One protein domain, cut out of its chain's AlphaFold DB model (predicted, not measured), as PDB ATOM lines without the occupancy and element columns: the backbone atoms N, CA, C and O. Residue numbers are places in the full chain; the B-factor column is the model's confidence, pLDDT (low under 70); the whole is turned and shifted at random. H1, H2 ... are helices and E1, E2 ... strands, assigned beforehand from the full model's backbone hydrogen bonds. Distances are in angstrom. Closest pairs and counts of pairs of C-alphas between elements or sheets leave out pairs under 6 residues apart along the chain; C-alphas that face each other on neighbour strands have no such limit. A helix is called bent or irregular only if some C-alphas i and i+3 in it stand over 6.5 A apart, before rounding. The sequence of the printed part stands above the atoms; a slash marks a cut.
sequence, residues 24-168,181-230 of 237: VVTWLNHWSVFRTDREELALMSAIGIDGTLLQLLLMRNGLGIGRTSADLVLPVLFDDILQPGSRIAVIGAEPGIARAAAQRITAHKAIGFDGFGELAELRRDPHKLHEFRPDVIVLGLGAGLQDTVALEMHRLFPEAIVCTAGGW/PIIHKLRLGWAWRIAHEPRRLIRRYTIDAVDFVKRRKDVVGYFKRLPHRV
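Overview. This is residues 24 to 168 and 181 to 230 of the 237 residues of the protein "WecB/TagA/CpsF family glycosyltransferase" of Corynebacterium sp. NML93-0612 (UniProt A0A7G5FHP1). A twisted sheet of six parallel strands makes the core of a three-layered body, with H5 and H7 on one face and H3 and H4 on the other. Past the ends of E1 and E2, five helices, H8 to H12, wind along off the sheet, and residues 195 to 200 stick out. The printed part has 195 residues with twelve named helices and six named strands, in the order E1 H1 E2 H2 H3 E3 H4 E4 H5 H6 E5 H7 E6 H8 H9 H10 H11 H12; the sheet's order is E2 E1 E6 E5 E3 E4, and the class is mixed, helices and strands. The whole is compact, with a radius of gyration of the C-alphas of 16.9 A, and rounded, with spans of 47 by 37 by 32 A.

Arrangement. E1, residues 24 to 28, is an inner strand, parallel to the edge strand E2, residues 46 to 49, with N 48 and O 26 2.8 A apart. On its other side is E6, residues 161 to 164, with N 25 and O 162 2.9 A apart. E6 is parallel to E5, residues 136 to 140, with N 137 and O 161 2.8 A apart. E5 is parallel to E3, residues 87 to 92, with N 89 and O 136 2.8 A apart, and E3 to the edge strand E4, residues 109 to 113, with N 90 and O 111 2.8 A apart; these five N and O pairs are within hydrogen-bond range. With H1, residues 38 to 43, H4, residues 97 to 102, and H7, residues 145 to 156, the strands form three strand-helix-strand units, two parallel neighbour strands with a helix between: E1 H1 E2, E3 H4 E4 and E5 H7 E6. A split unit, with E3 between its strands in the sheet, is E4, H5, residues 117 to 124, H6, residues 127 to 132, and E5; the four crossovers are right-handed. H7 runs along E6 at a height over the sheet of 8.1 A, closest at the C-alphas of Ala 150 and Val 162, 6.1 A. H4 is on the opposite face, over E4, at a height of 5.9 A, closest at the C-alphas of Arg 99 and Gly 112, 4.0 A. H3, residues 70 to 81, is on the same face as H4, at a height of 9.1 A. H1 touches residues 147 to 151 of H7 at a shallow tilt of 30 degrees, closest at the C-alphas of Glu 40 and Thr 148, 6.8 A. H5 is on the sheet; H1, H6 and H2, residues 52 to 60, only graze it, H2 with only just 5 pairs of C-alphas within 10 A. H2 and H12, residues 216 to 225, only just touch, with 3 pairs of C-alphas within 8 A, the closest those of Leu 58 and Val 220, 6.4 A. H8, residues 181 to 185, is close to but not clearly touching H9, residues 189 to 196, at the C-alphas of Ile 183 and Gly 189, 6.1 A. H9 and H10, residues 198 to 205, touch only at the corner, and only just, with 3 pairs of C-alphas within 8 A, the closest those of Ile 194 and Leu 201, 5.5 A. H11, residues 207 to 214, meets H10 and H12 only through their links. Every O i to N i+4 pair is within hydrogen-bond range in each helix but H3, 6 of 8, and H10, 2 of 4.

Along the chain. E1 begins at C-alpha 24, (303.654, 255.641, 341.414). E3 and H7 each span 16.7 A, H3 14.8 A and H12 14.2 A. H10 is irregular, with C-alphas 200 and 203 7.2 A apart. H12 ends at C-alpha 225, (309.742, 273.124, 346.913).

Size, cuts and confidence. The C-alphas of Glu 131 and Lys 214, 47.8 A apart, are the two farthest apart. Residues 169 to 180 are not printed, and C-alphas 168 and 181 are 16.3 A apart across this cut. Of the links printed whole, none is long. The mean pLDDT of the printed part is 92.2, no printed residue is under 70, and H8 and H9 each have a mean of 73.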
ATOM      1  N   VAL A  24     304.954 255.017 341.141       98.38
ATOM      2  CA  VAL A  24     303.654 255.641 341.414       98.38
ATOM      3  C   VAL A  24     303.601 256.992 340.722       98.38
ATOM      4  O   VAL A  24     304.441 257.858 340.977       98.38
ATOM      5  N   VAL A  25     302.618 257.184 339.848       98.19
ATOM      6  CA  VAL A  25     302.462 258.417 339.080       98.19
ATOM      7  C   VAL A  25     301.070 259.012 339.234       98.19
ATOM      8  O   VAL A  25     300.037 258.341 339.119       98.19
ATOM      9  N   THR A  26     301.053 260.327 339.443       97.69
ATOM     10  CA  THR A  26     299.831 261.127 339.410       97.69
ATOM     11  C   THR A  26     299.899 262.256 338.395       97.69
ATOM     12  O   THR A  26     300.975 262.679 337.979       97.69
ATOM     13  N   TRP A  27     298.731 262.748 337.985       96.81
ATOM     14  CA  TRP A  27     298.597 263.841 337.033       96.81
ATOM     15  C   TRP A  27     297.845 265.019 337.631       96.81
ATOM     16  O   TRP A  27     296.696 264.913 338.070       96.81
ATOM     17  N   LEU A  28     298.483 266.186 337.579       95.69
ATOM     18  CA  LEU A  28     297.931 267.414 338.128       95.69
ATOM     19  C   LEU A  28     297.476 268.377 337.040       95.69
ATOM     20  O   LEU A  28     298.149 268.571 336.034       95.69
ATOM     21  N   ASN A  29     296.345 269.028 337.292       94.00
ATOM     22  CA  ASN A  29     295.830 270.162 336.539       94.00
ATOM     23  C   ASN A  29     295.527 271.323 337.494       94.00
ATOM     24  O   ASN A  29     295.683 271.211 338.712       94.00
ATOM     25  N   HIS A  30     295.049 272.445 336.951       93.00
ATOM     26  CA  HIS A  30     294.748 273.661 337.723       93.00
ATOM     27  C   HIS A  30     293.712 273.464 338.837       93.00
ATOM     28  O   HIS A  30     293.577 274.310 339.712       93.00
ATOM     29  N   TRP A  31     292.966 272.361 338.797       90.62
ATOM     30  CA  TRP A  31     291.905 272.047 339.742       90.62
ATOM     31  C   TRP A  31     292.295 270.936 340.720       90.62
ATOM     32  O   TRP A  31     291.944 271.019 341.896       90.62
ATOM     33  N   SER A  32     293.005 269.897 340.267       92.50
ATOM     34  CA  SER A  32     293.444 268.805 341.149       92.50
ATOM     35  C   SER A  32     294.583 269.220 342.076       92.50
ATOM     36  O   SER A  32     294.636 268.731 343.195       92.50
ATOM     37  N   VAL A  33     295.404 270.202 341.686       92.38
ATOM     38  CA  VAL A  33     296.499 270.740 342.519       92.38
ATOM     39  C   VAL A  33     296.061 271.228 343.909       92.38
ATOM     40  O   VAL A  33     296.876 271.291 344.821       92.38
ATOM     41  N   PHE A  34     294.785 271.584 344.088       90.88
ATOM     42  CA  PHE A  34     294.237 272.026 345.377       90.88
ATOM     43  C   PHE A  34     293.476 270.939 346.142       90.88
ATOM     44  O   PHE A  34     292.936 271.225 347.206       90.88
ATOM     45  N   ARG A  35     293.365 269.735 345.580       90.25
ATOM     46  CA  ARG A  35     292.608 268.611 346.157       90.25
ATOM     47  C   ARG A  35     293.480 267.431 346.531       90.25
ATOM     48  O   ARG A  35     293.033 266.599 347.309       90.25
ATOM     49  N   THR A  36     294.671 267.354 345.960       89.12
ATOM     50  CA  THR A  36     295.654 266.361 346.356       89.12
ATOM     51  C   THR A  36     296.458 266.883 347.539       89.12
ATOM     52  O   THR A  36     296.858 268.053 347.558       89.12
ATOM     53  N   ASP A  37     296.678 266.015 348.519       92.62
ATOM     54  CA  ASP A  37     297.503 266.316 349.675       92.62
ATOM     55  C   ASP A  37     298.972 266.536 349.269       92.62
ATOM     56  O   ASP A  37     299.507 265.896 348.359       92.62
ATOM     57  N   ARG A  38     299.632 267.502 349.913       91.62
ATOM     58  CA  ARG A  38     300.998 267.893 349.544       91.62
ATOM     59  C   ARG A  38     302.039 266.861 349.969       91.62
ATOM     60  O   ARG A  38     303.037 266.692 349.270       91.62
ATOM     61  N   GLU A  39     301.824 266.193 351.094       93.06
ATOM     62  CA  GLU A  39     302.700 265.133 351.582       93.06
ATOM     63  C   GLU A  39     302.566 263.897 350.690       93.06
ATOM     64  O   GLU A  39     303.572 263.316 350.291       93.06
ATOM     65  N   GLU A  40     301.348 263.560 350.260       94.69
ATOM     66  CA  GLU A  40     301.121 262.479 349.293       94.69
ATOM     67  C   GLU A  40     301.798 262.756 347.948       94.69
ATOM     68  O   GLU A  40     302.484 261.892 347.402       94.69
ATOM     69  N   LEU A  41     301.674 263.979 347.424       95.00
ATOM     70  CA  LEU A  41     302.379 264.380 346.205       95.00
ATOM     71  C   LEU A  41     303.888 264.271 346.356       95.00
ATOM     72  O   LEU A  41     304.555 263.829 345.422       95.00
ATOM     73  N   ALA A  42     304.420 264.646 347.523       95.12
ATOM     74  CA  ALA A  42     305.835 264.510 347.810       95.12
ATOM     75  C   ALA A  42     306.288 263.051 347.675       95.12
ATOM     76  O   ALA A  42     307.425 262.851 347.257       95.12
ATOM     77  N   LEU A  43     305.424 262.070 347.983       96.19
ATOM     78  CA  LEU A  43     305.687 260.624 347.951       96.19
ATOM     79  C   LEU A  43     305.648 259.976 346.559       96.19
ATOM     80  O   LEU A  43     306.194 258.885 346.405       96.19
ATOM     81  N   MET A  44     305.055 260.629 345.562       97.00
ATOM     82  CA  MET A  44     304.939 260.083 344.204       97.00
ATOM     83  C   MET A  44     306.314 259.907 343.547       97.00
ATOM     84  O   MET A  44     307.209 260.728 343.747       97.00
ATOM     85  N   SER A  45     306.480 258.876 342.718       97.62
ATOM     86  CA  SER A  45     307.704 258.674 341.927       97.62
ATOM     87  C   SER A  45     307.795 259.694 340.791       97.62
ATOM     88  O   SER A  45     308.868 260.224 340.514       97.62
ATOM     89  N   ALA A  46     306.655 260.008 340.167       97.06
ATOM     90  CA  ALA A  46     306.556 261.018 339.121       97.06
ATOM     91  C   ALA A  46     305.234 261.797 339.197       97.06
ATOM     92  O   ALA A  46     304.203 261.280 339.635       97.06
ATOM     93  N   ILE A  47     305.250 263.049 338.733       97.56
ATOM     94  CA  ILE A  47     304.049 263.882 338.599       97.56
ATOM     95  C   ILE A  47     303.974 264.416 337.170       97.56
ATOM     96  O   ILE A  47     304.802 265.224 336.738       97.56
ATOM     97  N   GLY A  48     302.953 263.972 336.445       96.69
ATOM     98  CA  GLY A  48     302.633 264.447 335.109       96.69
ATOM     99  C   GLY A  48     301.772 265.709 335.126       96.69
ATOM    100  O   GLY A  48     301.069 266.016 336.096       96.69
ATOM    101  N   ILE A  49     301.798 266.446 334.016       95.81
ATOM    102  CA  ILE A  49     301.034 267.686 333.850       95.81
ATOM    103  C   ILE A  49     299.847 267.444 332.937       95.81
ATOM    104  O   ILE A  49     299.987 267.318 331.716       95.81
ATOM    105  N   ASP A  50     298.669 267.430 333.547       90.81
ATOM    106  CA  ASP A  50     297.399 267.380 332.855       90.81
ATOM    107  C   ASP A  50     296.856 268.797 332.610       90.81
ATOM    108  O   ASP A  50     296.547 269.558 333.519       90.81
ATOM    109  N   GLY A  51     296.719 269.179 331.345       85.56
ATOM    110  CA  GLY A  51     296.069 270.433 330.971       85.56
ATOM    111  C   GLY A  51     296.972 271.670 330.885       85.56
ATOM    112  O   GLY A  51     298.026 271.809 331.503       85.56
ATOM    113  N   THR A  52     296.517 272.605 330.056       88.06
ATOM    114  CA  THR A  52     297.324 273.731 329.572       88.06
ATOM    115  C   THR A  52     297.518 274.832 330.616       88.06
ATOM    116  O   THR A  52     298.558 275.483 330.630       88.06
ATOM    117  N   LEU A  53     296.546 275.061 331.505       91.69
ATOM    118  CA  LEU A  53     296.608 276.188 332.443       91.69
ATOM    119  C   LEU A  53     297.726 276.017 333.484       91.69
ATOM    120  O   LEU A  53     298.494 276.951 333.715       91.69
ATOM    121  N   LEU A  54     297.854 274.819 334.067       94.00
ATOM    122  CA  LEU A  54     298.951 274.513 334.987       94.00
ATOM    123  C   LEU A  54     300.298 274.534 334.258       94.00
ATOM    124  O   LEU A  54     301.231 275.179 334.730       94.00
ATOM    125  N   GLN A  55     300.368 273.908 333.079       94.81
ATOM    126  CA  GLN A  55     301.570 273.894 332.247       94.81
ATOM    127  C   GLN A  55     302.090 275.313 331.972       94.81
ATOM    128  O   GLN A  55     303.237 275.627 332.284       94.81
ATOM    129  N   LEU A  56     301.239 276.195 331.436       94.00
ATOM    130  CA  LEU A  56     301.619 277.567 331.099       94.00
ATOM    131  C   LEU A  56     302.046 278.366 332.330       94.00
ATOM    132  O   LEU A  56     302.981 279.162 332.238       94.00
ATOM    133  N   LEU A  57     301.376 278.173 333.473       95.62
ATOM    134  CA  LEU A  57     301.764 278.848 334.706       95.62
ATOM    135  C   LEU A  57     303.188 278.459 335.112       95.62
ATOM    136  O   LEU A  57     304.002 279.338 335.395       95.62
ATOM    137  N   LEU A  58     303.487 277.163 335.142       95.38
ATOM    138  CA  LEU A  58     304.791 276.664 335.564       95.38
ATOM    139  C   LEU A  58     305.891 277.071 334.564       95.38
ATOM    140  O   LEU A  58     306.920 277.602 334.988       95.38
ATOM    141  N   MET A  59     305.634 276.972 333.253       94.56
ATOM    142  CA  MET A  59     306.556 277.430 332.200       94.56
ATOM    143  C   MET A  59     306.902 278.915 332.316       94.56
ATOM    144  O   MET A  59     308.074 279.285 332.299       94.56
ATOM    145  N   ARG A  60     305.900 279.782 332.518       95.19
ATOM    146  CA  ARG A  60     306.117 281.228 332.718       95.19
ATOM    147  C   ARG A  60     306.923 281.557 333.975       95.19
ATOM    148  O   ARG A  60     307.397 282.678 334.107       95.19
ATOM    149  N   ASN A  61     307.070 280.603 334.891       95.31
ATOM    150  CA  ASN A  61     307.840 280.747 336.124       95.31
ATOM    151  C   ASN A  61     309.182 279.991 336.092       95.31
ATOM    152  O   ASN A  61     309.777 279.763 337.154       95.31
ATOM    153  N   GLY A  62     309.658 279.645 334.888       92.75
ATOM    154  CA  GLY A  62     310.986 279.081 334.634       92.75
ATOM    155  C   GLY A  62     311.064 277.555 334.686       92.75
ATOM    156  O   GLY A  62     312.163 277.013 334.682       92.75
ATOM    157  N   LEU A  63     309.929 276.851 334.753       91.75
ATOM    158  CA  LEU A  63     309.891 275.386 334.794       91.75
ATOM    159  C   LEU A  63     309.693 274.847 333.373       91.75
ATOM    160  O   LEU A  63     308.602 274.946 332.813       91.75
ATOM    161  N   GLY A  64     310.749 274.299 332.774       88.75
ATOM    162  CA  GLY A  64     310.718 273.751 331.416       88.75
ATOM    163  C   GLY A  64     309.994 272.411 331.353       88.75
ATOM    164  O   GLY A  64     310.654 271.389 331.245       88.75
ATOM    165  N   ILE A  65     308.662 272.422 331.439       93.00
ATOM    166  CA  ILE A  65     307.816 271.222 331.470       93.00
ATOM    167  C   ILE A  65     306.869 271.168 330.263       93.00
ATOM    168  O   ILE A  65     306.290 272.176 329.843       93.00
ATOM    169  N   GLY A  66     306.679 269.975 329.712       91.94
ATOM    170  CA  GLY A  66     305.694 269.707 328.674       91.94
ATOM    171  C   GLY A  66     304.367 269.202 329.235       91.94
ATOM    172  O   GLY A  66     304.181 269.038 330.441       91.94
ATOM    173  N   ARG A  67     303.412 268.972 328.331       91.88
ATOM    174  CA  ARG A  67     302.114 268.403 328.687       91.88
ATOM    175  C   ARG A  67     302.162 266.893 328.565       91.88
ATOM    176  O   ARG A  67     302.370 266.385 327.464       91.88
ATOM    177  N   THR A  68     301.881 266.217 329.667       95.00
ATOM    178  CA  THR A  68     301.967 264.762 329.786       95.00
ATOM    179  C   THR A  68     300.676 264.156 330.300       95.00
ATOM    180  O   THR A  68     300.739 263.124 330.933       95.00
ATOM    181  N   SER A  69     299.508 264.763 330.046       92.38
ATOM    182  CA  SER A  69     298.195 264.251 330.474       92.38
ATOM    183  C   SER A  69     298.056 262.724 330.338       92.38
ATOM    184  O   SER A  69     298.516 262.144 329.354       92.38
ATOM    185  N   ALA A  70     297.373 262.084 331.292       93.00
ATOM    186  CA  ALA A  70     297.202 260.629 331.318       93.00
ATOM    187  C   ALA A  70     296.594 260.065 330.016       93.00
ATOM    188  O   ALA A  70     296.997 258.997 329.572       93.00
ATOM    189  N   ASP A  71     295.701 260.810 329.347       89.69
ATOM    190  CA  ASP A  71     295.117 260.423 328.054       89.69
ATOM    191  C   ASP A  71     296.108 260.416 326.884       89.69
ATOM    192  O   ASP A  71     295.818 259.821 325.851       89.69
ATOM    193  N   LEU A  72     297.262 261.067 327.037       90.38
ATOM    194  CA  LEU A  72     298.361 261.025 326.075       90.38
ATOM    195  C   LEU A  72     299.356 259.913 326.416       90.38
ATOM    196  O   LEU A  72     299.864 259.251 325.521       90.38
ATOM    197  N   VAL A  73     299.649 259.733 327.705       95.06
ATOM    198  CA  VAL A  73     300.744 258.872 328.176       95.06
ATOM    199  C   VAL A  73     300.325 257.413 328.311       95.06
ATOM    200  O   VAL A  73     301.082 256.535 327.911       95.06
ATOM    201  N   LEU A  74     299.141 257.133 328.864       95.31
ATOM    202  CA  LEU A  74     298.704 255.757 329.124       95.31
ATOM    203  C   LEU A  74     298.528 254.917 327.847       95.31
ATOM    204  O   LEU A  74     298.929 253.757 327.885       95.31
ATOM    205  N   PRO A  75     298.024 255.455 326.715       92.88
ATOM    206  CA  PRO A  75     298.029 254.713 325.454       92.88
ATOM    207  C   PRO A  75     299.437 254.312 325.005       92.88
ATOM    208  O   PRO A  75     299.658 253.155 324.690       92.88
ATOM    209  N   VAL A  76     300.415 255.225 325.066       94.81
ATOM    210  CA  VAL A  76     301.815 254.918 324.710       94.81
ATOM    211  C   VAL A  76     302.407 253.877 325.661       94.81
ATOM    212  O   VAL A  76     303.107 252.965 325.231       94.81
ATOM    213  N   LEU A  77     302.105 253.975 326.960       96.31
ATOM    214  CA  LEU A  77     302.527 252.967 327.929       96.31
ATOM    215  C   LEU A  77     301.996 251.580 327.540       96.31
ATOM    216  O   LEU A  77     302.772 250.631 327.514       96.31
ATOM    217  N   PHE A  78     300.704 251.460 327.237       94.88
ATOM    218  CA  PHE A  78     300.078 250.167 326.957       94.88
ATOM    219  C   PHE A  78     300.497 249.622 325.593       94.88
ATOM    220  O   PHE A  78     300.972 248.497 325.503       94.88
ATOM    221  N   ASP A  79     300.382 250.438 324.552       93.00
ATOM    222  CA  ASP A  79     300.501 249.969 323.175       93.00
ATOM    223  C   ASP A  79     301.965 249.843 322.719       93.00
ATOM    224  O   ASP A  79     302.289 248.934 321.953       93.00
ATOM    225  N   ASP A  80     302.861 250.716 323.204       94.69
ATOM    226  CA  ASP A  80     304.232 250.827 322.682       94.69
ATOM    227  C   ASP A  80     305.326 250.343 323.654       94.69
ATOM    228  O   ASP A  80     306.471 250.138 323.233       94.69
ATOM    229  N   ILE A  81     305.033 250.214 324.955       96.12
ATOM    230  CA  ILE A  81     306.062 249.980 325.990       96.12
ATOM    231  C   ILE A  81     305.836 248.685 326.770       96.12
ATOM    232  O   ILE A  81     306.793 247.932 326.980       96.12
ATOM    233  N   LEU A  82     304.611 248.427 327.232       96.62
ATOM    234  CA  LEU A  82     304.304 247.201 327.961       96.62
ATOM    235  C   LEU A  82     304.448 245.978 327.058       96.62
ATOM    236  O   LEU A  82     304.198 246.011 325.854       96.62
ATOM    237  N   GLN A  83     304.834 244.859 327.665       95.56
ATOM    238  CA  GLN A  83     304.902 243.600 326.940       95.56
ATOM    239  C   GLN A  83     303.482 243.071 326.671       95.56
ATOM    240  O   GLN A  83     302.604 243.164 327.541       95.56
ATOM    241  N   PRO A  84     303.228 242.470 325.496       95.50
ATOM    242  CA  PRO A  84     301.962 241.802 325.234       95.50
ATOM    243  C   PRO A  84     301.623 240.798 326.341       95.50
ATOM    244  O   PRO A  84     302.470 240.025 326.789       95.50
ATOM    245  N   GLY A  85     300.373 240.813 326.803       96.81
ATOM    246  CA  GLY A  85     299.923 239.928 327.879       96.81
ATOM    247  C   GLY A  85     300.254 240.374 329.310       96.81
ATOM    248  O   GLY A  85     299.899 239.634 330.233       96.81
ATOM    249  N   SER A  86     300.845 241.563 329.519       98.31
ATOM    250  CA  SER A  86     300.884 242.214 330.843       98.31
ATOM    251  C   SER A  86     299.504 242.238 331.512       98.31
ATOM    252  O   SER A  86     298.466 242.163 330.853       98.31
ATOM    253  N   ARG A  87     299.477 242.300 332.842       98.69
ATOM    254  CA  ARG A  87     298.267 242.222 333.664       98.69
ATOM    255  C   ARG A  87     297.901 243.611 334.175       98.69
ATOM    256  O   ARG A  87     298.633 244.192 334.969       98.69
ATOM    257  N   ILE A  88     296.771 244.146 333.722       98.69
ATOM    258  CA  ILE A  88     296.332 245.514 334.010       98.69
ATOM    259  C   ILE A  88     295.055 245.484 334.852       98.69
ATOM    260  O   ILE A  88     294.013 244.998 334.413       98.69
ATOM    261  N   ALA A  89     295.119 246.020 336.067       98.69
ATOM    262  CA  ALA A  89     293.943 246.250 336.895       98.69
ATOM    263  C   ALA A  89     293.441 247.682 336.691       98.69
ATOM    264  O   ALA A  89     294.181 248.641 336.893       98.69
ATOM    265  N   VAL A  90     292.175 247.840 336.318       98.62
ATOM    266  CA  VAL A  90     291.503 249.138 336.204       98.62
ATOM    267  C   VAL A  90     290.530 249.272 337.368       98.62
ATOM    268  O   VAL A  90     289.625 248.457 337.513       98.62
ATOM    269  N   ILE A  91     290.698 250.289 338.207       98.31
ATOM    270  CA  ILE A  91     289.903 250.474 339.423       98.31
ATOM    271  C   ILE A  91     289.315 251.880 339.413       98.31
ATOM    272  O   ILE A  91     290.046 252.866 339.337       98.31
ATOM    273  N   GLY A  92     287.996 251.999 339.500       95.94
ATOM    274  CA  GLY A  92     287.332 253.287 339.651       95.94
ATOM    275  C   GLY A  92     286.090 253.469 338.797       95.94
ATOM    276  O   GLY A  92     285.529 252.516 338.265       95.94
ATOM    277  N   ALA A  93     285.679 254.730 338.669       93.56
ATOM    278  CA  ALA A  93     284.434 255.133 338.024       93.56
ATOM    279  C   ALA A  93     283.175 254.441 338.604       93.56
ATOM    280  O   ALA A  93     283.212 253.770 339.636       93.56
ATOM    281  N   GLU A  94     282.031 254.682 337.964       92.00
ATOM    282  CA  GLU A  94     280.745 254.082 338.329       92.00
ATOM    283  C   GLU A  94     280.700 252.569 338.055       92.00
ATOM    284  O   GLU A  94     281.477 252.068 337.230       92.00
ATOM    285  N   PRO A  95     279.787 251.830 338.721       93.81
ATOM    286  CA  PRO A  95     279.625 250.396 338.513       93.81
ATOM    287  C   PRO A  95     279.562 250.014 337.030       93.81
ATOM    288  O   PRO A  95     278.796 250.569 336.246       93.81
ATOM    289  N   GLY A  96     280.407 249.058 336.635       93.06
ATOM    290  CA  GLY A  96     280.506 248.566 335.257       93.06
ATOM    291  C   GLY A  96     281.448 249.353 334.338       93.06
ATOM    292  O   GLY A  96     281.925 248.783 333.356       93.06
ATOM    293  N   ILE A  97     281.808 250.600 334.662       94.88
ATOM    294  CA  ILE A  97     282.672 251.430 333.805       94.88
ATOM    295  C   ILE A  97     284.105 250.889 333.755       94.88
ATOM    296  O   ILE A  97     284.646 250.712 332.665       94.88
ATOM    297  N   ALA A  98     284.712 250.557 334.898       96.44
ATOM    298  CA  ALA A  98     286.058 249.977 334.925       96.44
ATOM    299  C   ALA A  98     286.141 248.636 334.179       96.44
ATOM    300  O   ALA A  98     287.107 248.388 333.461       96.44
ATOM    301  N   ARG A  99     285.107 247.789 334.281       97.00
ATOM    302  CA  ARG A  99     285.033 246.521 333.531       97.00
ATOM    303  C   ARG A  99     284.936 246.764 332.027       97.00
ATOM    304  O   ARG A  99     285.654 246.125 331.263       97.00
ATOM    305  N   ALA A 100     284.116 247.722 331.597       96.19
ATOM    306  CA  ALA A 100     284.025 248.111 330.190       96.19
ATOM    307  C   ALA A 100     285.333 248.733 329.660       96.19
ATOM    308  O   ALA A 100     285.671 248.549 328.491       96.19
ATOM    309  N   ALA A 101     286.077 249.464 330.496       95.62
ATOM    310  CA  ALA A 101     287.408 249.961 330.154       95.62
ATOM    311  C   ALA A 101     288.409 248.804 329.996       95.62
ATOM    312  O   ALA A 101     289.079 248.722 328.970       95.62
ATOM    313  N   ALA A 102     288.449 247.873 330.955       96.88
ATOM    314  CA  ALA A 102     289.305 246.689 330.906       96.88
ATOM    315  C   ALA A 102     289.051 245.840 329.649       96.88
ATOM    316  O   ALA A 102     289.995 245.437 328.983       96.88
ATOM    317  N   GLN A 103     287.790 245.656 329.248       96.19
ATOM    318  CA  GLN A 103     287.430 244.934 328.018       96.19
ATOM    319  C   GLN A 103     287.982 245.561 326.728       96.19
ATOM    320  O   GLN A 103     288.067 244.874 325.712       96.19
ATOM    321  N   ARG A 104     288.342 246.852 326.733       93.94
ATOM    322  CA  ARG A 104     288.971 247.502 325.571       93.94
ATOM    323  C   ARG A 104     290.481 247.368 325.531       93.94
ATOM    324  O   ARG A 104     291.074 247.661 324.499       93.94
ATOM    325  N   ILE A 105     291.093 246.923 326.618       94.88
ATOM    326  CA  ILE A 105     292.518 246.635 326.666       94.88
ATOM    327  C   ILE A 105     292.702 245.205 326.144       94.88
ATOM    328  O   ILE A 105     292.659 244.244 326.905       94.88
ATOM    329  N   THR A 106     292.847 245.056 324.828       94.12
ATOM    330  CA  THR A 106     292.857 243.740 324.162       94.12
ATOM    331  C   THR A 106     294.250 243.129 324.014       94.12
ATOM    332  O   THR A 106     294.369 241.909 323.930       94.12
ATOM    333  N   ALA A 107     295.307 243.947 324.010       94.31
ATOM    334  CA  ALA A 107     296.698 243.483 323.931       94.31
ATOM    335  C   ALA A 107     297.217 242.871 325.252       94.31
ATOM    336  O   ALA A 107     298.280 242.245 325.289       94.31
ATOM    337  N   HIS A 108     296.464 243.038 326.341       97.69
ATOM    338  CA  HIS A 108     296.857 242.682 327.702       97.69
ATOM    339  C   HIS A 108     295.738 241.923 328.412       97.69
ATOM    340  O   HIS A 108     294.579 241.946 328.003       97.69
ATOM    341  N   LYS A 109     296.076 241.256 329.515       98.19
ATOM    342  CA  LYS A 109     295.067 240.701 330.419       98.19
ATOM    343  C   LYS A 109     294.575 241.839 331.295       98.19
ATOM    344  O   LYS A 109     295.376 242.418 332.021       98.19
ATOM    345  N   ALA A 110     293.287 242.156 331.249       98.19
ATOM    346  CA  ALA A 110     292.739 243.265 332.017       98.19
ATOM    347  C   ALA A 110     291.530 242.857 332.863       98.19
ATOM    348  O   ALA A 110     290.680 242.079 332.431       98.19
ATOM    349  N   ILE A 111     291.451 243.417 334.068       98.31
ATOM    350  CA  ILE A 111     290.345 243.251 335.018       98.31
ATOM    351  C   ILE A 111     289.874 244.625 335.493       98.31
ATOM    352  O   ILE A 111     290.675 245.549 335.627       98.31
ATOM    353  N   GLY A 112     288.567 244.767 335.723       97.94
ATOM    354  CA  GLY A 112     287.952 246.018 336.155       97.94
ATOM    355  C   GLY A 112     287.221 245.889 337.488       97.94
ATOM    356  O   GLY A 112     286.463 244.936 337.667       97.94
ATOM    357  N   PHE A 113     287.387 246.883 338.359       97.88
ATOM    358  CA  PHE A 113     286.698 247.015 339.646       97.88
ATOM    359  C   PHE A 113     286.092 248.415 339.782       97.88
ATOM    360  O   PHE A 113     286.741 249.406 339.440       97.88
ATOM    361  N   ASP A 114     284.857 248.527 340.260       96.00
ATOM    362  CA  ASP A 114     284.213 249.823 340.467       96.00
ATOM    363  C   ASP A 114     284.861 250.648 341.592       96.00
ATOM    364  O   ASP A 114     285.526 250.133 342.492       96.00
ATOM    365  N   GLY A 115     284.684 251.971 341.521       93.31
ATOM    366  CA  GLY A 115     285.265 252.922 342.471       93.31
ATOM    367  C   GLY A 115     284.527 253.052 343.798       93.31
ATOM    368  O   GLY A 115     284.839 253.968 344.556       93.31
ATOM    369  N   PHE A 116     283.543 252.192 344.064       91.44
ATOM    370  CA  PHE A 116     282.654 252.291 345.213       91.44
ATOM    371  C   PHE A 116     282.744 251.028 346.074       91.44
ATOM    372  O   PHE A 116     283.615 250.931 346.939       91.44
ATOM    373  N   GLY A 117     281.843 250.068 345.853       91.19
ATOM    374  CA  GLY A 117     281.734 248.863 346.668       91.19
ATOM    375  C   GLY A 117     282.950 247.962 346.502       91.19
ATOM    376  O   GLY A 117     283.534 247.535 347.498       91.19
ATOM    377  N   GLU A 118     283.384 247.743 345.260       94.75
ATOM    378  CA  GLU A 118     284.543 246.892 344.985       94.75
ATOM    379  C   GLU A 118     285.846 247.534 345.453       94.75
ATOM    380  O   GLU A 118     286.685 246.843 346.020       94.75
ATOM    381  N   LEU A 119     286.011 248.853 345.306       96.12
ATOM    382  CA  LEU A 119     287.158 249.552 345.887       96.12
ATOM    383  C   LEU A 119     287.214 249.372 347.412       96.12
ATOM    384  O   LEU A 119     288.285 249.114 347.960       96.12
ATOM    385  N   ALA A 120     286.083 249.517 348.105       95.06
ATOM    386  CA  ALA A 120     286.031 249.334 349.554       95.06
ATOM    387  C   ALA A 120     286.351 247.888 349.968       95.06
ATOM    388  O   ALA A 120     286.977 247.672 351.005       95.06
ATOM    389  N   GLU A 121     285.933 246.902 349.171       95.12
ATOM    390  CA  GLU A 121     286.302 245.498 349.355       95.12
ATOM    391  C   GLU A 121     287.799 245.282 349.135       95.12
ATOM    392  O   GLU A 121     288.458 244.783 350.037       95.12
ATOM    393  N   LEU A 122     288.352 245.754 348.016       95.38
ATOM    394  CA  LEU A 122     289.772 245.618 347.681       95.38
ATOM    395  C   LEU A 122     290.701 246.258 348.713       95.38
ATOM    396  O   LEU A 122     291.769 245.723 348.995       95.38
ATOM    397  N   ARG A 123     290.309 247.401 349.286       95.19
ATOM    398  CA  ARG A 123     291.083 248.065 350.347       95.19
ATOM    399  C   ARG A 123     291.044 247.300 351.672       95.19
ATOM    400  O   ARG A 123     291.950 247.459 352.480       95.19
ATOM    401  N   ARG A 124     290.001 246.497 351.909       95.88
ATOM    402  CA  ARG A 124     289.869 245.653 353.106       95.88
ATOM    403  C   ARG A 124     290.552 244.300 352.922       95.88
ATOM    404  O   ARG A 124     291.204 243.827 353.843       95.88
ATOM    405  N   ASP A 125     290.369 243.697 351.754       95.75
ATOM    406  CA  ASP A 125     290.911 242.403 351.364       95.75
ATOM    407  C   ASP A 125     291.325 242.432 349.877       95.75
ATOM    408  O   ASP A 125     290.491 242.262 348.978       95.75
ATOM    409  N   PRO A 126     292.618 242.648 349.587       95.56
ATOM    410  CA  PRO A 126     293.124 242.718 348.223       95.56
ATOM    411  C   PRO A 126     293.332 241.336 347.578       95.56
ATOM    412  O   PRO A 126     293.989 241.267 346.537       95.56
ATOM    413  N   HIS A 127     292.793 240.234 348.129       96.44
ATOM    414  CA  HIS A 127     293.000 238.871 347.609       96.44
ATOM    415  C   HIS A 127     292.778 238.761 346.095       96.44
ATOM    416  O   HIS A 127     293.623 238.223 345.382       96.44
ATOM    417  N   LYS A 128     291.684 239.335 345.572       96.19
ATOM    418  CA  LYS A 128     291.381 239.329 344.126       96.19
ATOM    419  C   LYS A 128     292.492 239.975 343.286       96.19
ATOM    420  O   LYS A 128     292.800 239.497 342.197       96.19
ATOM    421  N   LEU A 129     293.112 241.050 343.781       97.00
ATOM    422  CA  LEU A 129     294.249 241.683 343.109       97.00
ATOM    423  C   LEU A 129     295.535 240.866 343.274       97.00
ATOM    424  O   LEU A 129     296.297 240.756 342.317       97.00
ATOM    425  N   HIS A 130     295.776 240.250 344.433       97.81
ATOM    426  CA  HIS A 130     296.925 239.357 344.623       97.81
ATOM    427  C   HIS A 130     296.869 238.123 343.723       97.81
ATOM    428  O   HIS A 130     297.895 237.731 343.170       97.81
ATOM    429  N   GLU A 131     295.688 237.542 343.529       97.81
ATOM    430  CA  GLU A 131     295.483 236.431 342.600       97.81
ATOM    431  C   GLU A 131     295.760 236.863 341.154       97.81
ATOM    432  O   GLU A 131     296.464 236.174 340.413       97.81
ATOM    433  N   PHE A 132     295.283 238.051 340.773       98.31
ATOM    434  CA  PHE A 132     295.509 238.608 339.442       98.31
ATOM    435  C   PHE A 132     296.965 239.046 339.191       98.31
ATOM    436  O   PHE A 132     297.417 239.024 338.048       98.31
ATOM    437  N   ARG A 133     297.717 239.426 340.236       98.06
ATOM    438  CA  ARG A 133     299.111 239.916 340.181       98.06
ATOM    439  C   ARG A 133     299.306 241.054 339.166       98.06
ATOM    440  O   ARG A 133     300.023 240.849 338.186       98.06
ATOM    441  N   PRO A 134     298.666 242.223 339.319       98.44
ATOM    442  CA  PRO A 134     298.769 243.292 338.328       98.44
ATOM    443  C   PRO A 134     300.223 243.740 338.132       98.44
ATOM    444  O   PRO A 134     300.935 243.983 339.101       98.44
ATOM    445  N   ASP A 135     300.637 243.876 336.875       98.62
ATOM    446  CA  ASP A 135     301.865 244.586 336.504       98.62
ATOM    447  C   ASP A 135     301.597 246.106 336.478       98.62
ATOM    448  O   ASP A 135     302.481 246.910 336.770       98.62
ATOM    449  N   VAL A 136     300.353 246.500 336.167       98.75
ATOM    450  CA  VAL A 136     299.891 247.895 336.170       98.75
ATOM    451  C   VAL A 136     298.544 248.022 336.876       98.75
ATOM    452  O   VAL A 136     297.627 247.238 336.630       98.75
ATOM    453  N   ILE A 137     298.400 249.045 337.716       98.75
ATOM    454  CA  ILE A 137     297.152 249.436 338.378       98.75
ATOM    455  C   ILE A 137     296.773 250.846 337.915       98.75
ATOM    456  O   ILE A 137     297.545 251.787 338.067       98.75
ATOM    457  N   VAL A 138     295.568 251.006 337.372       98.62
ATOM    458  CA  VAL A 138     295.044 252.273 336.846       98.62
ATOM    459  C   VAL A 138     293.868 252.746 337.692       98.62
ATOM    460  O   VAL A 138     292.854 252.055 337.773       98.62
ATOM    461  N   LEU A 139     293.961 253.944 338.272       98.50
ATOM    462  CA  LEU A 139     292.976 254.479 339.216       98.50
ATOM    463  C   LEU A 139     292.132 255.619 338.626       98.50
ATOM    464  O   LEU A 139     292.615 256.727 338.386       98.50
ATOM    465  N   GLY A 140     290.833 255.387 338.455       96.44
ATOM    466  CA  GLY A 140     289.836 256.353 337.982       96.44
ATOM    467  C   GLY A 140     288.929 256.901 339.087       96.44
ATOM    468  O   GLY A 140     287.709 256.835 338.949       96.44
ATOM    469  N   LEU A 141     289.494 257.396 340.196       93.31
ATOM    470  CA  LEU A 141     288.741 257.722 341.429       93.31
ATOM    471  C   LEU A 141     288.479 259.221 341.658       93.31
ATOM    472  O   LEU A 141     287.733 259.594 342.559       93.31
ATOM    473  N   GLY A 142     289.047 260.084 340.814       86.75
ATOM    474  CA  GLY A 142     288.969 261.535 340.978       86.75
ATOM    475  C   GLY A 142     290.064 262.083 341.898       86.75
ATOM    476  O   GLY A 142     290.664 261.355 342.683       86.75
ATOM    477  N   ALA A 143     290.344 263.383 341.765       85.12
ATOM    478  CA  ALA A 143     291.458 264.040 342.453       85.12
ATOM    479  C   ALA A 143     291.320 263.982 343.983       85.12
ATOM    480  O   ALA A 143     290.219 264.187 344.500       85.12
ATOM    481  N   GLY A 144     292.435 263.770 344.684       87.25
ATOM    482  CA  GLY A 144     292.459 263.536 346.126       87.25
ATOM    483  C   GLY A 144     292.412 262.041 346.417       87.25
ATOM    484  O   GLY A 144     293.447 261.431 346.640       87.25
ATOM    485  N   LEU A 145     291.230 261.417 346.318       92.88
ATOM    486  CA  LEU A 145     291.066 259.993 346.646       92.88
ATOM    487  C   LEU A 145     291.988 259.078 345.823       92.88
ATOM    488  O   LEU A 145     292.540 258.122 346.360       92.88
ATOM    489  N   GLN A 146     292.160 259.355 344.527       95.06
ATOM    490  CA  GLN A 146     293.025 258.534 343.674       95.06
ATOM    491  C   GLN A 146     294.495 258.553 344.113       95.06
ATOM    492  O   GLN A 146     295.194 257.580 343.864       95.06
ATOM    493  N   ASP A 147     294.956 259.640 344.732       96.12
ATOM    494  CA  ASP A 147     296.352 259.834 345.118       96.12
ATOM    495  C   ASP A 147     296.658 259.044 346.397       96.12
ATOM    496  O   ASP A 147     297.595 258.246 346.420       96.12
ATOM    497  N   THR A 148     295.780 259.143 347.401       96.88
ATOM    498  CA  THR A 148     295.813 258.291 348.599       96.88
ATOM    499  C   THR A 148     295.769 256.812 348.225       96.88
ATOM    500  O   THR A 148     296.626 256.028 348.634       96.88
ATOM    501  N   VAL A 149     294.801 256.419 347.387       97.88
ATOM    502  CA  VAL A 149     294.652 255.020 346.965       97.88
ATOM    503  C   VAL A 149     295.846 254.566 346.121       97.88
ATOM    504  O   VAL A 149     296.240 253.410 346.226       97.88
ATOM    505  N   ALA A 150     296.482 255.443 345.336       98.25
ATOM    506  CA  ALA A 150     297.692 255.088 344.592       98.25
ATOM    507  C   ALA A 150     298.831 254.670 345.528       98.25
ATOM    508  O   ALA A 150     299.467 253.640 345.307       98.25
ATOM    509  N   LEU A 151     299.053 255.431 346.599       98.12
ATOM    510  CA  LEU A 151     300.077 255.119 347.595       98.12
ATOM    511  C   LEU A 151     299.734 253.852 348.391       98.12
ATOM    512  O   LEU A 151     300.628 253.064 348.694       98.12
ATOM    513  N   GLU A 152     298.456 253.620 348.701       97.81
ATOM    514  CA  GLU A 152     297.998 252.365 349.313       97.81
ATOM    515  C   GLU A 152     298.259 251.160 348.402       97.81
ATOM    516  O   GLU A 152     298.853 250.175 348.838       97.81
ATOM    517  N   MET A 153     297.871 251.251 347.127       98.19
ATOM    518  CA  MET A 153     298.091 250.186 346.147       98.19
ATOM    519  C   MET A 153     299.580 249.920 345.939       98.19
ATOM    520  O   MET A 153     299.979 248.764 345.872       98.19
ATOM    521  N   HIS A 154     300.417 250.955 345.909       98.38
ATOM    522  CA  HIS A 154     301.862 250.779 345.798       98.38
ATOM    523  C   HIS A 154     302.465 250.034 346.995       98.38
ATOM    524  O   HIS A 154     303.326 249.180 346.814       98.38
ATOM    525  N   ARG A 155     301.988 250.289 348.220       97.81
ATOM    526  CA  ARG A 155     302.439 249.539 349.407       97.81
ATOM    527  C   ARG A 155     302.068 248.057 349.332       97.81
ATOM    528  O   ARG A 155     302.838 247.221 349.792       97.81
ATOM    529  N   LEU A 156     300.900 247.739 348.775       97.50
ATOM    530  CA  LEU A 156     300.427 246.360 348.601       97.50
ATOM    531  C   LEU A 156     301.094 245.653 347.410       97.50
ATOM    532  O   LEU A 156     301.294 244.439 347.440       97.50
ATOM    533  N   PHE A 157     301.443 246.412 346.371       98.19
ATOM    534  CA  PHE A 157     302.003 245.935 345.110       98.19
ATOM    535  C   PHE A 157     303.255 246.754 344.749       98.19
ATOM    536  O   PHE A 157     303.211 247.563 343.819       98.19
ATOM    537  N   PRO A 158     304.380 246.558 345.465       97.81
ATOM    538  CA  PRO A 158     305.569 247.407 345.338       97.81
ATOM    539  C   PRO A 158     306.242 247.333 343.966       97.81
ATOM    540  O   PRO A 158     306.920 248.276 343.585       97.81
ATOM    541  N   GLU A 159     306.027 246.252 343.213       97.75
ATOM    542  CA  GLU A 159     306.563 246.082 341.857       97.75
ATOM    543  C   GLU A 159     305.618 246.611 340.766       97.75
ATOM    544  O   GLU A 159     306.047 246.852 339.638       97.75
ATOM    545  N   ALA A 160     304.333 246.813 341.077       98.44
ATOM    546  CA  ALA A 160     303.364 247.269 340.090       98.44
ATOM    547  C   ALA A 160     303.560 248.754 339.772       98.44
ATOM    548  O   ALA A 160     303.855 249.573 340.646       98.44
ATOM    549  N   ILE A 161     303.329 249.116 338.512       98.75
ATOM    550  CA  ILE A 161     303.205 250.515 338.109       98.75
ATOM    551  C   ILE A 161     301.810 250.989 338.520       98.75
ATOM    552  O   ILE A 161     300.808 250.418 338.090       98.75
ATOM    553  N   VAL A 162     301.720 252.041 339.329       98.75
ATOM    554  CA  VAL A 162     300.444 252.588 339.797       98.75
ATOM    555  C   VAL A 162     300.210 253.959 339.174       98.75
ATOM    556  O   VAL A 162     300.912 254.925 339.468       98.75
ATOM    557  N   CYS A 163     299.192 254.051 338.324       98.38
ATOM    558  CA  CYS A 163     298.851 255.247 337.566       98.38
ATOM    559  C   CYS A 163     297.492 255.791 337.988       98.38
ATOM    560  O   CYS A 163     296.477 255.103 337.875       98.38
ATOM    561  N   THR A 164     297.417 257.063 338.365       97.62
ATOM    562  CA  THR A 164     296.113 257.734 338.424       97.62
ATOM    563  C   THR A 164     295.652 258.149 337.027       97.62
ATOM    564  O   THR A 164     296.444 258.505 336.166       97.62
ATOM    565  N   ALA A 165     294.357 258.098 336.755       94.44
ATOM    566  CA  ALA A 165     293.820 258.373 335.424       94.44
ATOM    567  C   ALA A 165     292.519 259.185 335.463       94.44
ATOM    568  O   ALA A 165     292.057 259.682 334.434       94.44
ATOM    569  N   GLY A 166     291.921 259.367 336.646       89.81
ATOM    570  CA  GLY A 166     290.698 260.140 336.828       89.81
ATOM    571  C   GLY A 166     289.619 259.761 335.807       89.81
ATOM    572  O   GLY A 166     289.285 258.593 335.626       89.81
ATOM    573  N   GLY A 167     289.100 260.758 335.088       87.88
ATOM    574  CA  GLY A 167     288.062 260.549 334.073       87.88
ATOM    575  C   GLY A 167     288.518 259.808 332.812       87.88
ATOM    576  O   GLY A 167     287.683 259.541 331.955       87.88
ATOM    577  N   TRP A 168     289.805 259.496 332.639       90.75
ATOM    578  CA  TRP A 168     290.280 258.716 331.492       90.75
ATOM    579  C   TRP A 168     289.716 257.294 331.479       90.75
ATOM    580  O   TRP A 168     289.381 256.800 330.411       90.75
ATOM    581  N   PRO A 181     289.255 263.103 315.942       74.44
ATOM    582  CA  PRO A 181     290.711 263.037 315.755       74.44
ATOM    583  C   PRO A 181     291.397 264.404 315.748       74.44
ATOM    584  O   PRO A 181     292.484 264.566 316.298       74.44
ATOM    585  N   ILE A 182     290.743 265.418 315.170       74.69
ATOM    586  CA  ILE A 182     291.271 266.783 315.135       74.69
ATOM    587  C   ILE A 182     291.324 267.416 316.529       74.69
ATOM    588  O   ILE A 182     292.298 268.085 316.855       74.69
ATOM    589  N   ILE A 183     290.339 267.147 317.390       74.94
ATOM    590  CA  ILE A 183     290.313 267.630 318.776       74.94
ATOM    591  C   ILE A 183     291.425 266.967 319.585       74.94
ATOM    592  O   ILE A 183     292.099 267.641 320.366       74.94
ATOM    593  N   HIS A 184     291.651 265.669 319.374       71.06
ATOM    594  CA  HIS A 184     292.738 264.948 320.025       71.06
ATOM    595  C   HIS A 184     294.114 265.445 319.547       71.06
ATOM    596  O   HIS A 184     294.955 265.801 320.372       71.06
ATOM    597  N   LYS A 185     294.307 265.613 318.228       71.69
ATOM    598  CA  LYS A 185     295.540 266.158 317.626       71.69
ATOM    599  C   LYS A 185     295.840 267.583 318.093       71.69
ATOM    600  O   LYS A 185     296.977 267.896 318.428       71.69
ATOM    601  N   LEU A 186     294.816 268.435 318.160       75.12
ATOM    602  CA  LEU A 186     294.915 269.794 318.699       75.12
ATOM    603  C   LEU A 186     294.980 269.820 320.224       75.12
ATOM    604  O   LEU A 186     295.102 270.895 320.816       75.12
ATOM    605  N   ARG A 187     294.925 268.655 320.884       74.19
ATOM    606  CA  ARG A 187     295.090 268.545 322.327       74.19
ATOM    607  C   ARG A 187     293.988 269.326 323.089       74.19
ATOM    608  O   ARG A 187     294.195 269.740 324.232       74.19
ATOM    609  N   LEU A 188     292.800 269.471 322.484       73.50
ATOM    610  CA  LEU A 188     291.639 270.260 322.942       73.50
ATOM    611  C   LEU A 188     290.561 269.442 323.671       73.50
ATOM    612  O   LEU A 188     289.432 269.906 323.838       73.50
ATOM    613  N   GLY A 189     290.885 268.243 324.161       72.50
ATOM    614  CA  GLY A 189     289.914 267.399 324.870       72.50
ATOM    615  C   GLY A 189     289.277 268.069 326.100       72.50
ATOM    616  O   GLY A 189     288.163 267.749 326.501       72.50
ATOM    617  N   TRP A 190     289.936 269.062 326.700       74.19
ATOM    618  CA  TRP A 190     289.344 269.885 327.758       74.19
ATOM    619  C   TRP A 190     288.168 270.748 327.260       74.19
ATOM    620  O   TRP A 190     287.142 270.802 327.932       74.19
ATOM    621  N   ALA A 191     288.282 271.368 326.082       71.12
ATOM    622  CA  ALA A 191     287.254 272.244 325.519       71.12
ATOM    623  C   ALA A 191     286.039 271.434 325.055       71.12
ATOM    624  O   ALA A 191     284.899 271.791 325.346       71.12
ATOM    625  N   TRP A 192     286.291 270.289 324.417       73.00
ATOM    626  CA  TRP A 192     285.237 269.354 324.030       73.00
ATOM    627  C   TRP A 192     284.430 268.865 325.235       73.00
ATOM    628  O   TRP A 192     283.201 268.858 325.190       73.00
ATOM    629  N   ARG A 193     285.103 268.539 326.346       75.12
ATOM    630  CA  ARG A 193     284.431 268.155 327.593       75.12
ATOM    631  C   ARG A 193     283.560 269.269 328.162       75.12
ATOM    632  O   ARG A 193     282.469 268.980 328.624       75.12
ATOM    633  N   ILE A 194     283.993 270.530 328.121       72.38
ATOM    634  CA  ILE A 194     283.151 271.651 328.580       72.38
ATOM    635  C   ILE A 194     281.867 271.736 327.751       72.38
ATOM    636  O   ILE A 194     280.800 271.942 328.322       72.38
ATOM    637  N   ALA A 195     281.960 271.548 326.432       73.75
ATOM    638  CA  ALA A 195     280.796 271.599 325.551       73.75
ATOM    639  C   ALA A 195     279.783 270.469 325.826       73.75
ATOM    640  O   ALA A 195     278.583 270.695 325.712       73.75
ATOM    641  N   HIS A 196     280.253 269.282 326.226       72.44
ATOM    642  CA  HIS A 196     279.407 268.092 326.408       72.44
ATOM    643  C   HIS A 196     279.023 267.812 327.873       72.44
ATOM    644  O   HIS A 196     277.977 267.226 328.135       72.44
ATOM    645  N   GLU A 197     279.813 268.279 328.842       74.94
ATOM    646  CA  GLU A 197     279.552 268.178 330.286       74.94
ATOM    647  C   GLU A 197     279.503 269.575 330.960       74.94
ATOM    648  O   GLU A 197     280.161 269.802 331.988       74.94
ATOM    649  N   PRO A 198     278.727 270.549 330.434       76.69
ATOM    650  CA  PRO A 198     278.798 271.947 330.864       76.69
ATOM    651  C   PRO A 198     278.442 272.123 332.343       76.69
ATOM    652  O   PRO A 198     279.160 272.797 333.079       76.69
ATOM    653  N   ARG A 199     277.389 271.447 332.820       79.19
ATOM    654  CA  ARG A 199     276.957 271.514 334.230       79.19
ATOM    655  C   ARG A 199     278.062 271.099 335.201       79.19
ATOM    656  O   ARG A 199     278.192 271.681 336.273       79.19
ATOM    657  N   ARG A 200     278.875 270.113 334.815       75.06
ATOM    658  CA  ARG A 200     279.963 269.582 335.639       75.06
ATOM    659  C   ARG A 200     281.226 270.440 335.552       75.06
ATOM    660  O   ARG A 200     281.945 270.567 336.541       75.06
ATOM    661  N   LEU A 201     281.526 271.006 334.381       80.56
ATOM    662  CA  LEU A 201     282.837 271.597 334.101       80.56
ATOM    663  C   LEU A 201     282.859 273.126 334.031       80.56
ATOM    664  O   LEU A 201     283.926 273.695 334.248       80.56
ATOM    665  N   ILE A 202     281.735 273.818 333.827       84.62
ATOM    666  CA  ILE A 202     281.718 275.292 333.747       84.62
ATOM    667  C   ILE A 202     282.355 275.922 334.985       84.62
ATOM    668  O   ILE A 202     283.238 276.769 334.855       84.62
ATOM    669  N   ARG A 203     281.988 275.474 336.193       83.25
ATOM    670  CA  ARG A 203     282.580 275.989 337.437       83.25
ATOM    671  C   ARG A 203     284.098 275.774 337.489       83.25
ATOM    672  O   ARG A 203     284.833 276.682 337.872       83.25
ATOM    673  N   ARG A 204     284.564 274.605 337.038       82.19
ATOM    674  CA  ARG A 204     285.986 274.224 337.015       82.19
ATOM    675  C   ARG A 204     286.829 275.105 336.091       82.19
ATOM    676  O   ARG A 204     288.014 275.302 336.350       82.19
ATOM    677  N   TYR A 205     286.239 275.609 335.011       82.75
ATOM    678  CA  TYR A 205     286.929 276.453 334.031       82.75
ATOM    679  C   TYR A 205     286.625 277.948 334.175       82.75
ATOM    680  O   TYR A 205     287.237 278.752 333.481       82.75
ATOM    681  N   THR A 206     285.741 278.334 335.097       85.56
ATOM    682  CA  THR A 206     285.457 279.737 335.426       85.56
ATOM    683  C   THR A 206     285.957 280.069 336.830       85.56
ATOM    684  O   THR A 206     287.074 280.556 336.985       85.56
ATOM    685  N   ILE A 207     285.172 279.754 337.861       85.94
ATOM    686  CA  ILE A 207     285.442 280.104 339.261       85.94
ATOM    687  C   ILE A 207     286.758 279.484 339.737       85.94
ATOM    688  O   ILE A 207     287.633 280.198 340.224       85.94
ATOM    689  N   ASP A 208     286.928 278.175 339.545       86.12
ATOM    690  CA  ASP A 208     288.116 277.478 340.047       86.12
ATOM    691  C   ASP A 208     289.379 277.872 339.255       86.12
ATOM    692  O   ASP A 208     290.476 277.916 339.805       86.12
ATOM    693  N   ALA A 209     289.238 278.214 337.968       86.44
ATOM    694  CA  ALA A 209     290.345 278.723 337.159       86.44
ATOM    695  C   ALA A 209     290.784 280.127 337.614       86.44
ATOM    696  O   ALA A 209     291.980 280.414 337.672       86.44
ATOM    697  N   VAL A 210     289.834 280.991 337.986       88.50
ATOM    698  CA  VAL A 210     290.136 282.306 338.569       88.50
ATOM    699  C   VAL A 210     290.819 282.152 339.926       88.50
ATOM    700  O   VAL A 210     291.824 282.823 340.170       88.50
ATOM    701  N   ASP A 211     290.325 281.264 340.793       89.25
ATOM    702  CA  ASP A 211     290.964 280.992 342.086       89.25
ATOM    703  C   ASP A 211     292.397 280.464 341.912       89.25
ATOM    704  O   ASP A 211     293.338 280.979 342.524       89.25
ATOM    705  N   PHE A 212     292.602 279.541 340.968       92.38
ATOM    706  CA  PHE A 212     293.929 279.055 340.595       92.38
ATOM    707  C   PHE A 212     294.883 280.192 340.208       92.38
ATOM    708  O   PHE A 212     296.006 280.273 340.711       92.38
ATOM    709  N   VAL A 213     294.437 281.115 339.351       90.69
ATOM    710  CA  VAL A 213     295.257 282.260 338.929       90.69
ATOM    711  C   VAL A 213     295.536 283.211 340.097       90.69
ATOM    712  O   VAL A 213     296.657 283.723 340.211       90.69
ATOM    713  N   LYS A 214     294.575 283.439 341.001       93.31
ATOM    714  CA  LYS A 214     294.789 284.248 342.216       93.31
ATOM    715  C   LYS A 214     295.865 283.632 343.109       93.31
ATOM    716  O   LYS A 214     296.774 284.337 343.546       93.31
ATOM    717  N   ARG A 215     295.830 282.311 343.285       93.56
ATOM    718  CA  ARG A 215     296.753 281.538 344.130       93.56
ATOM    719  C   ARG A 215     298.035 281.085 343.423       93.56
ATOM    720  O   ARG A 215     298.826 280.334 343.987       93.56
ATOM    721  N   ARG A 216     298.303 281.585 342.214       94.00
ATOM    722  CA  ARG A 216     299.437 281.165 341.373       94.00
ATOM    723  C   ARG A 216     300.803 281.178 342.068       94.00
ATOM    724  O   ARG A 216     301.619 280.307 341.796       94.00
ATOM    725  N   LYS A 217     301.065 282.147 342.957       94.12
ATOM    726  CA  LYS A 217     302.348 282.248 343.678       94.12
ATOM    727  C   LYS A 217     302.537 281.092 344.665       94.12
ATOM    728  O   LYS A 217     303.634 280.552 344.743       94.12
ATOM    729  N   ASP A 218     301.474 280.703 345.371       93.69
ATOM    730  CA  ASP A 218     301.471 279.545 346.274       93.69
ATOM    731  C   ASP A 218     301.698 278.253 345.483       93.69
ATOM    732  O   ASP A 218     302.597 277.487 345.816       93.69
ATOM    733  N   VAL A 219     300.981 278.074 344.367       93.69
ATOM    734  CA  VAL A 219     301.148 276.913 343.475       93.69
ATOM    735  C   VAL A 219     302.584 276.804 342.960       93.69
ATOM    736  O   VAL A 219     303.224 275.771 343.125       93.69
ATOM    737  N   VAL A 220     303.124 277.870 342.362       94.38
ATOM    738  CA  VAL A 220     304.498 277.871 341.834       94.38
ATOM    739  C   VAL A 220     305.512 277.639 342.950       94.38
ATOM    740  O   VAL A 220     306.435 276.847 342.782       94.38
ATOM    741  N   GLY A 221     305.345 278.315 344.091       94.06
ATOM    742  CA  GLY A 221     306.218 278.136 345.246       94.06
ATOM    743  C   GLY A 221     306.193 276.702 345.766       94.06
ATOM    744  O   GLY A 221     307.238 276.176 346.128       94.06
ATOM    745  N   TYR A 222     305.026 276.060 345.763       92.69
ATOM    746  CA  TYR A 222     304.876 274.661 346.134       92.69
ATOM    747  C   TYR A 222     305.628 273.730 345.175       92.69
ATOM    748  O   TYR A 222     306.489 272.988 345.631       92.69
ATOM    749  N   PHE A 223     305.399 273.831 343.862       93.69
ATOM    750  CA  PHE A 223     306.103 272.991 342.882       93.69
ATOM    751  C   PHE A 223     307.623 273.192 342.893       93.69
ATOM    752  O   PHE A 223     308.359 272.243 342.657       93.69
ATOM    753  N   LYS A 224     308.109 274.401 343.202       92.38
ATOM    754  CA  LYS A 224     309.550 274.670 343.367       92.38
ATOM    755  C   LYS A 224     310.153 274.063 344.639       92.38
ATOM    756  O   LYS A 224     311.370 273.953 344.717       92.38
ATOM    757  N   ARG A 225     309.327 273.733 345.638       92.88
ATOM    758  CA  ARG A 225     309.742 273.124 346.913       92.88
ATOM    759  C   ARG A 225     309.484 271.622 346.978       92.88
ATOM    760  O   ARG A 225     309.837 271.010 347.982       92.88
ATOM    761  N   LEU A 226     308.842 271.042 345.965       92.81
ATOM    762  CA  LEU A 226     308.705 269.595 345.881       92.81
ATOM    763  C   LEU A 226     310.100 268.954 345.923       92.81
ATOM    764  O   LEU A 226     311.029 269.507 345.332       92.81
ATOM    765  N   PRO A 227     310.256 267.793 346.581       93.44
ATOM    766  CA  PRO A 227     311.527 267.070 346.573       93.44
ATOM    767  C   PRO A 227     311.898 266.558 345.170       93.44
ATOM    768  O   PRO A 227     313.014 266.097 344.956       93.44
ATOM    769  N   HIS A 228     310.970 266.636 344.213       93.94
ATOM    770  CA  HIS A 228     311.131 266.196 342.837       93.94
ATOM    771  C   HIS A 228     311.985 267.138 341.992       93.94
ATOM    772  O   HIS A 228     311.851 268.364 342.019       93.94
ATOM    773  N   ARG A 229     312.768 266.538 341.102       93.06
ATOM    774  CA  ARG A 229     313.432 267.217 339.999       93.06
ATOM    775  C   ARG A 229     312.430 267.566 338.899       93.06
ATOM    776  O   ARG A 229     311.720 266.712 338.372       93.06
ATOM    777  N   VAL A 230     312.433 268.833 338.501       94.31
ATOM    778  CA  VAL A 230     311.688 269.332 337.338       94.31
ATOM    779  C   VAL A 230     312.383 268.868 336.060       94.31
ATOM    780  O   VAL A 230     313.592 269.044 335.911       94.31
TER     781      VAL A 230